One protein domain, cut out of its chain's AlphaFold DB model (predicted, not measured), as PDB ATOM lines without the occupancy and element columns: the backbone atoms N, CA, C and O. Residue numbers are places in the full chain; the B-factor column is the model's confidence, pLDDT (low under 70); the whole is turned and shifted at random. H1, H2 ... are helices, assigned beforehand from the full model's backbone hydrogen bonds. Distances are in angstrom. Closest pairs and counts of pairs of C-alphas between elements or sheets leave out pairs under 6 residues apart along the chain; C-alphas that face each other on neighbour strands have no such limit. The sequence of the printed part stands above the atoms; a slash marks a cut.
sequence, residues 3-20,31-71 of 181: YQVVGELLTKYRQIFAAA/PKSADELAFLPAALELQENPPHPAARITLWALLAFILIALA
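What this domain is: This is residues 3 to 20 and 31 to 71 of the 181 residues of a protein of Iodobacter fluviatilis (UniProt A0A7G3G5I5). The longest helix, H4, sticks out as a free arm from a small head of two short helices, H2 and H3, and H1 stands free as a second long arm, beyond a cut. The 59 printed residues, with four named helices in the order H1, H2, H3, H4 and no named strand, are all helix in class. The whole is extended, with a radius of gyration of the C-alphas of 19.7 A and spans of 57 by 27 by 17 A.

Where its parts are: H4, residues 53 to 71, is 27.3 A long and ends with C-alpha 71 at (-26.412, 38.126, -18.133). H3 is residues 42 to 48 and H2 residues 34 to 38. H1, residues 3 to 20, is 25.7 A long from C-alpha 3 at (-40.239, 28.521, -34.418).

How they stand to each other: H4 is apart from H1, H2 and H3. H2 and H3 only just touch, with 3 pairs of C-alphas within 8 A, the closest Leu 37 and Glu 45 at 5.9 A. Every O i to N i+4 pair is within hydrogen-bond range in H1, H2 and H4; H3 has 1 of 3, and 1 of 4 O i to N i+3 pairs.

The domain as a whole: Residues 21 to 30 are not printed; C-alphas 20 and 31 are 20.6 A apart. Residues 3, 39, 43 to 48 and 50 to 51 are under 70 in pLDDT.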
ATOM      1  N   TYR A   3     -40.242  28.102 -35.830       67.44
ATOM      2  CA  TYR A   3     -40.239  28.521 -34.418       67.44
ATOM      3  C   TYR A   3     -41.304  27.834 -33.546       67.44
ATOM      4  O   TYR A   3     -41.094  27.694 -32.346       67.44
ATOM      5  N   GLN A   4     -42.408  27.353 -34.132       73.12
ATOM      6  CA  GLN A   4     -43.470  26.661 -33.383       73.12
ATOM      7  C   GLN A   4     -42.978  25.328 -32.800       73.12
ATOM      8  O   GLN A   4     -43.182  25.059 -31.622       73.12
ATOM      9  N   VAL A   5     -42.222  24.554 -33.585       76.88
ATOM     10  CA  VAL A   5     -41.691  23.245 -33.166       76.88
ATOM     11  C   VAL A   5     -40.666  23.388 -32.034       76.88
ATOM     12  O   VAL A   5     -40.648  22.599 -31.094       76.88
ATOM     13  N   VAL A   6     -39.831  24.432 -32.088       78.44
ATOM     14  CA  VAL A   6     -38.828  24.712 -31.045       78.44
ATOM     15  C   VAL A   6     -39.501  25.102 -29.727       78.44
ATOM     16  O   VAL A   6     -39.068  24.652 -28.667       78.44
ATOM     17  N   GLY A   7     -40.584  25.883 -29.786       80.62
ATOM     18  CA  GLY A   7     -41.371  26.249 -28.608       80.62
ATOM     19  C   GLY A   7     -42.061  25.048 -27.954       80.62
ATOM     20  O   GLY A   7     -41.995  24.893 -26.733       80.62
ATOM     21  N   GLU A   8     -42.663  24.158 -28.747       81.75
ATOM     22  CA  GLU A   8     -43.310  22.940 -28.232       81.75
ATOM     23  C   GLU A   8     -42.306  21.977 -27.589       81.75
ATOM     24  O   GLU A   8     -42.548  21.471 -26.488       81.75
ATOM     25  N   LEU A   9     -41.141  21.783 -28.219       84.56
ATOM     26  CA  LEU A   9     -40.058  20.974 -27.658       84.56
ATOM     27  C   LEU A   9     -39.560  21.562 -26.335       84.56
ATOM     28  O   LEU A   9     -39.537  20.855 -25.328       84.56
ATOM     29  N   LEU A  10     -39.227  22.856 -26.299       84.75
ATOM     30  CA  LEU A  10     -38.779  23.531 -25.075       84.75
ATOM     31  C   LEU A  10     -39.790  23.387 -23.937       84.75
ATOM     32  O   LEU A  10     -39.405  23.108 -22.803       84.75
ATOM     33  N   THR A  11     -41.079  23.529 -24.236       84.81
ATOM     34  CA  THR A  11     -42.139  23.425 -23.228       84.81
ATOM     35  C   THR A  11     -42.237  22.005 -22.674       84.81
ATOM     36  O   THR A  11     -42.273  21.829 -21.454       84.81
ATOM     37  N   LYS A  12     -42.189  20.988 -23.544       85.25
ATOM     38  CA  LYS A  12     -42.210  19.572 -23.150       85.25
ATOM     39  C   LYS A  12     -40.987  19.199 -22.308       85.25
ATOM     40  O   LYS A  12     -41.134  18.594 -21.248       85.25
ATOM     41  N   TYR A  13     -39.788  19.613 -22.721       88.31
ATOM     42  CA  TYR A  13     -38.564  19.371 -21.950       88.31
ATOM     43  C   TYR A  13     -38.565  20.117 -20.613       88.31
ATOM     44  O   TYR A  13     -38.166  19.542 -19.603       88.31
ATOM     45  N   ARG A  14     -39.082  21.352 -20.563       88.50
ATOM     46  CA  ARG A  14     -39.228  22.106 -19.309       88.50
ATOM     47  C   ARG A  14     -40.191  21.421 -18.341       88.50
ATOM     48  O   ARG A  14     -39.919  21.393 -17.147       88.50
ATOM     49  N   GLN A  15     -41.294  20.862 -18.841       86.06
ATOM     50  CA  GLN A  15     -42.260  20.112 -18.032       86.06
ATOM     51  C   GLN A  15     -41.668  18.804 -17.497       86.06
ATOM     52  O   GLN A  15     -41.810  18.529 -16.309       86.06
ATOM     53  N   ILE A  16     -40.959  18.039 -18.334       86.50
ATOM     54  CA  ILE A  16     -40.271  16.808 -17.910       86.50
ATOM     55  C   ILE A  16     -39.202  17.129 -16.864       86.50
ATOM     56  O   ILE A  16     -39.134  16.470 -15.832       86.50
ATOM     57  N   PHE A  17     -38.407  18.174 -17.096       87.31
ATOM     58  CA  PHE A  17     -37.396  18.627 -16.147       87.31
ATOM     59  C   PHE A  17     -38.023  19.068 -14.821       87.31
ATOM     60  O   PHE A  17     -37.560  18.656 -13.764       87.31
ATOM     61  N   ALA A  18     -39.104  19.852 -14.860       85.06
ATOM     62  CA  ALA A  18     -39.811  20.281 -13.657       85.06
ATOM     63  C   ALA A  18     -40.406  19.091 -12.887       85.06
ATOM     64  O   ALA A  18     -40.258  19.026 -11.670       85.06
ATOM     65  N   ALA A  19     -41.027  18.133 -13.580       84.75
ATOM     66  CA  ALA A  19     -41.573  16.923 -12.968       84.75
ATOM     67  C   ALA A  19     -40.470  16.057 -12.337       84.75
ATOM     68  O   ALA A  19     -40.579  15.670 -11.176       84.75
ATOM     69  N   ALA A  20     -39.368  15.827 -13.057       82.88
ATOM     70  CA  ALA A  20     -38.211  15.100 -12.539       82.88
ATOM     71  C   ALA A  20     -37.574  15.814 -11.332       82.88
ATOM     72  O   ALA A  20     -37.198  15.174 -10.352       82.88
ATOM     73  N   PRO A  31     -30.381   9.457   4.670       72.56
ATOM     74  CA  PRO A  31     -28.990   9.621   5.069       72.56
ATOM     75  C   PRO A  31     -28.596   8.470   6.001       72.56
ATOM     76  O   PRO A  31     -29.237   8.273   7.034       72.56
ATOM     77  N   LYS A  32     -27.567   7.704   5.615       74.81
ATOM     78  CA  LYS A  32     -27.028   6.610   6.434       74.81
ATOM     79  C   LYS A  32     -26.523   7.165   7.761       74.81
ATOM     80  O   LYS A  32     -25.897   8.228   7.799       74.81
ATOM     81  N   SER A  33     -26.828   6.459   8.843       75.56
ATOM     82  CA  SER A  33     -26.387   6.831  10.186       75.56
ATOM     83  C   SER A  33     -24.855   6.755  10.301       75.56
ATOM     84  O   SER A  33     -24.202   6.010   9.570       75.56
ATOM     85  N   ALA A  34     -24.262   7.538  11.211       73.06
ATOM     86  CA  ALA A  34     -22.811   7.529  11.438       73.06
ATOM     87  C   ALA A  34     -22.297   6.131  11.831       73.06
ATOM     88  O   ALA A  34     -21.189   5.753  11.459       73.06
ATOM     89  N   ASP A  35     -23.142   5.358  12.514       74.56
ATOM     90  CA  ASP A  35     -22.849   3.986  12.908       74.56
ATOM     91  C   ASP A  35     -22.833   3.049  11.690       74.56
ATOM     92  O   ASP A  35     -21.885   2.293  11.527       74.56
ATOM     93  N   GLU A  36     -23.811   3.137  10.777       70.56
ATOM     94  CA  GLU A  36     -23.818   2.359   9.524       70.56
ATOM     95  C   GLU A  36     -22.610   2.654   8.636       70.56
ATOM     96  O   GLU A  36     -22.102   1.740   7.987       70.56
ATOM     97  N   LEU A  37     -22.147   3.909   8.613       71.44
ATOM     98  CA  LEU A  37     -20.936   4.293   7.891       71.44
ATOM     99  C   LEU A  37     -19.705   3.613   8.498       71.44
ATOM    100  O   LEU A  37     -18.941   3.042   7.736       71.44
ATOM    101  N   ALA A  38     -19.580   3.572   9.830       71.75
ATOM    102  CA  ALA A  38     -18.461   2.938  10.540       71.75
ATOM    103  C   ALA A  38     -18.381   1.401  10.381       71.75
ATOM    104  O   ALA A  38     -17.373   0.782  10.728       71.75
ATOM    105  N   PHE A  39     -19.458   0.765   9.903       69.12
ATOM    106  CA  PHE A  39     -19.503  -0.671   9.593       69.12
ATOM    107  C   PHE A  39     -19.198  -0.982   8.118       69.12
ATOM    108  O   PHE A  39     -19.150  -2.158   7.741       69.12
ATOM    109  N   LEU A  40     -18.997   0.030   7.266       77.31
ATOM    110  CA  LEU A  40     -18.608  -0.180   5.875       77.31
ATOM    111  C   LEU A  40     -17.097  -0.458   5.778       77.31
ATOM    112  O   LEU A  40     -16.305   0.104   6.528       77.31
ATOM    113  N   PRO A  41     -16.644  -1.309   4.840       78.88
ATOM    114  CA  PRO A  41     -15.214  -1.475   4.596       78.88
ATOM    115  C   PRO A  41     -14.588  -0.117   4.244       78.88
ATOM    116  O   PRO A  41     -15.200   0.655   3.511       78.88
ATOM    117  N   ALA A  42     -13.357   0.151   4.697       71.44
ATOM    118  CA  ALA A  42     -12.686   1.463   4.613       71.44
ATOM    119  C   ALA A  42     -12.699   2.140   3.219       71.44
ATOM    120  O   ALA A  42     -12.574   3.357   3.106       71.44
ATOM    121  N   ALA A  43     -12.870   1.367   2.141       67.19
ATOM    122  CA  ALA A  43     -13.036   1.887   0.785       67.19
ATOM    123  C   ALA A  43     -14.392   2.591   0.539       67.19
ATOM    124  O   ALA A  43     -14.452   3.517  -0.266       67.19
ATOM    125  N   LEU A  44     -15.472   2.175   1.212       62.97
ATOM    126  CA  LEU A  44     -16.821   2.738   1.059       62.97
ATOM    127  C   LEU A  44     -17.070   3.943   1.980       62.97
ATOM    128  O   LEU A  44     -17.831   4.835   1.614       62.97
ATOM    129  N   GLU A  45     -16.403   4.013   3.133       63.22
ATOM    130  CA  GLU A  45     -16.525   5.132   4.081       63.22
ATOM    131  C   GLU A  45     -16.059   6.463   3.476       63.22
ATOM    132  O   GLU A  45     -16.709   7.495   3.628       63.22
ATOM    133  N   LEU A  46     -14.950   6.448   2.729       62.28
ATOM    134  CA  LEU A  46     -14.413   7.645   2.074       62.28
ATOM    135  C   LEU A  46     -15.317   8.174   0.950       62.28
ATOM    136  O   LEU A  46     -15.288   9.370   0.666       62.28
ATOM    137  N   GLN A  47     -16.114   7.305   0.323       68.12
ATOM    138  CA  GLN A  47     -17.015   7.669  -0.770       68.12
ATOM    139  C   GLN A  47     -18.382   8.155  -0.268       68.12
ATOM    140  O   GLN A  47     -18.975   9.046  -0.872       68.12
ATOM    141  N   GLU A  48     -18.878   7.576   0.826       64.69
ATOM    142  CA  GLU A  48     -20.205   7.875   1.385       64.69
ATOM    143  C   GLU A  48     -20.177   8.996   2.436       64.69
ATOM    144  O   GLU A  48     -21.232   9.478   2.854       64.69
ATOM    145  N   ASN A  49     -18.987   9.444   2.851       70.62
ATOM    146  CA  ASN A  49     -18.856  10.597   3.730       70.62
ATOM    147  C   ASN A  49     -19.490  11.841   3.080       70.62
ATOM    148  O   ASN A  49     -19.151  12.192   1.943       70.62
ATOM    149  N   PRO A  50     -20.408  12.536   3.778       65.81
ATOM    150  CA  PRO A  50     -21.112  13.670   3.205       65.81
ATOM    151  C   PRO A  50     -20.103  14.752   2.789       65.81
ATOM    152  O   PRO A  50     -19.243  15.132   3.589       65.81
ATOM    153  N   PRO A  51     -20.188  15.276   1.551       68.50
ATOM    154  CA  PRO A  51     -19.248  16.278   1.077       68.50
ATOM    155  C   PRO A  51     -19.290  17.506   1.987       68.50
ATOM    156  O   PRO A  51     -20.366  18.006   2.329       68.50
ATOM    157  N   HIS A  52     -18.107  18.005   2.354       73.31
ATOM    158  CA  HIS A  52     -17.961  19.166   3.227       73.31
ATOM    159  C   HIS A  52     -18.806  20.343   2.695       73.31
ATOM    160  O   HIS A  52     -18.764  20.627   1.491       73.31
ATOM    161  N   PRO A  53     -19.552  21.072   3.549       76.94
ATOM    162  CA  PRO A  53     -20.488  22.117   3.116       76.94
ATOM    163  C   PRO A  53     -19.835  23.208   2.252       76.94
ATOM    164  O   PRO A  53     -20.495  23.782   1.385       76.94
ATOM    165  N   ALA A  54     -18.527  23.435   2.412       83.06
ATOM    166  CA  ALA A  54     -17.752  24.337   1.557       83.06
ATOM    167  C   ALA A  54     -17.806  23.961   0.064       83.06
ATOM    168  O   ALA A  54     -17.933  24.855  -0.766       83.06
ATOM    169  N   ALA A  55     -17.782  22.670  -0.292       84.31
ATOM    170  CA  ALA A  55     -17.830  22.226  -1.689       84.31
ATOM    171  C   ALA A  55     -19.179  22.542  -2.357       84.31
ATOM    172  O   ALA A  55     -19.252  22.838  -3.548       84.31
ATOM    173  N   ARG A  56     -20.272  22.527  -1.582       85.31
ATOM    174  CA  ARG A  56     -21.581  22.977  -2.071       85.31
ATOM    175  C   ARG A  56     -21.596  24.487  -2.277       85.31
ATOM    176  O   ARG A  56     -22.078  24.941  -3.309       85.31
ATOM    177  N   ILE A  57     -21.061  25.257  -1.330       91.00
ATOM    178  CA  ILE A  57     -21.010  26.724  -1.429       91.00
ATOM    179  C   ILE A  57     -20.192  27.155  -2.653       91.00
ATOM    180  O   ILE A  57     -20.646  28.013  -3.408       91.00
ATOM    181  N   THR A  58     -19.038  26.530  -2.903       90.62
ATOM    182  CA  THR A  58     -18.204  26.844  -4.075       90.62
ATOM    183  C   THR A  58     -18.900  26.501  -5.389       90.62
ATOM    184  O   THR A  58     -18.837  27.296  -6.324       90.62
ATOM    185  N   LEU A  59     -19.627  25.379  -5.458       91.19
ATOM    186  CA  LEU A  59     -20.423  25.020  -6.634       91.19
ATOM    187  C   LEU A  59     -21.514  26.065  -6.925       91.19
ATOM    188  O   LEU A  59     -21.652  26.514  -8.063       91.19
ATOM    189  N   TRP A  60     -22.275  26.471  -5.904       93.44
ATOM    190  CA  TRP A  60     -23.314  27.497  -6.052       93.44
ATOM    191  C   TRP A  60     -22.726  28.863  -6.420       93.44
ATOM    192  O   TRP A  60     -23.291  29.552  -7.268       93.44
ATOM    193  N   ALA A  61     -21.580  29.236  -5.847       95.69
ATOM    194  CA  ALA A  61     -20.874  30.466  -6.194       95.69
ATOM    195  C   ALA A  61     -20.399  30.462  -7.656       95.69
ATOM    196  O   ALA A  61     -20.588  31.450  -8.363       95.69
ATOM    197  N   LEU A  62     -19.845  29.341  -8.135       96.62
ATOM    198  CA  LEU A  62     -19.427  29.181  -9.529       96.62
ATOM    199  C   LEU A  62     -20.618  29.300 -10.490       96.62
ATOM    200  O   LEU A  62     -20.544  30.022 -11.481       96.62
ATOM    201  N   LEU A  63     -21.732  28.633 -10.175       96.50
ATOM    202  CA  LEU A  63     -22.970  28.733 -10.952       96.50
ATOM    203  C   LEU A  63     -23.497  30.172 -10.998       96.50
ATOM    204  O   LEU A  63     -23.833  30.664 -12.074       96.50
ATOM    205  N   ALA A  64     -23.535  30.860  -9.855       96.69
ATOM    206  CA  ALA A  64     -23.957  32.255  -9.785       96.69
ATOM    207  C   ALA A  64     -23.044  33.163 -10.622       96.69
ATOM    208  O   ALA A  64     -23.538  33.990 -11.384       96.69
ATOM    209  N   PHE A  65     -21.725  32.970 -10.541       97.25
ATOM    210  CA  PHE A  65     -20.753  33.720 -11.331       97.25
ATOM    211  C   PHE A  65     -20.973  33.545 -12.839       97.25
ATOM    212  O   PHE A  65     -21.026  34.531 -13.572       97.25
ATOM    213  N   ILE A  66     -21.177  32.306 -13.299       97.31
ATOM    214  CA  ILE A  66     -21.464  32.013 -14.711       97.31
ATOM    215  C   ILE A  66     -22.765  32.692 -15.156       97.31
ATOM    216  O   ILE A  66     -22.799  33.293 -16.229       97.31
ATOM    217  N   LEU A  67     -23.826  32.638 -14.344       96.50
ATOM    218  CA  LEU A  67     -25.100  33.288 -14.670       96.50
ATOM    219  C   LEU A  67     -24.964  34.812 -14.769       96.50
ATOM    220  O   LEU A  67     -25.517  35.411 -15.690       96.50
ATOM    221  N   ILE A  68     -24.204  35.432 -13.863       96.38
ATOM    222  CA  ILE A  68     -23.920  36.874 -13.895       96.38
ATOM    223  C   ILE A  68     -23.127  37.233 -15.155       96.38
ATOM    224  O   ILE A  68     -23.478  38.192 -15.840       96.38
ATOM    225  N   ALA A  69     -22.100  36.451 -15.499       94.81
ATOM    226  CA  ALA A  69     -21.305  36.667 -16.704       94.81
ATOM    227  C   ALA A  69     -22.147  36.524 -17.984       94.81
ATOM    228  O   ALA A  69     -22.026  37.350 -18.886       94.81
ATOM    229  N   LEU A  70     -23.039  35.526 -18.051       94.88
ATOM    230  CA  LEU A  70     -23.971  35.368 -19.173       94.88
ATOM    231  C   LEU A  70     -24.933  36.551 -19.277       94.88
ATOM    232  O   LEU A  70     -25.125  37.084 -20.366       94.88
ATOM    233  N   ALA A  71     -25.526  36.970 -18.157       94.00
ATOM    234  CA  ALA A  71     -26.412  38.126 -18.133       94.00
ATOM    235  C   ALA A  71     -25.671  39.379 -18.626       94.00
ATOM    236  O   ALA A  71     -26.154  40.066 -19.522       94.00
TER     237      ALA A  71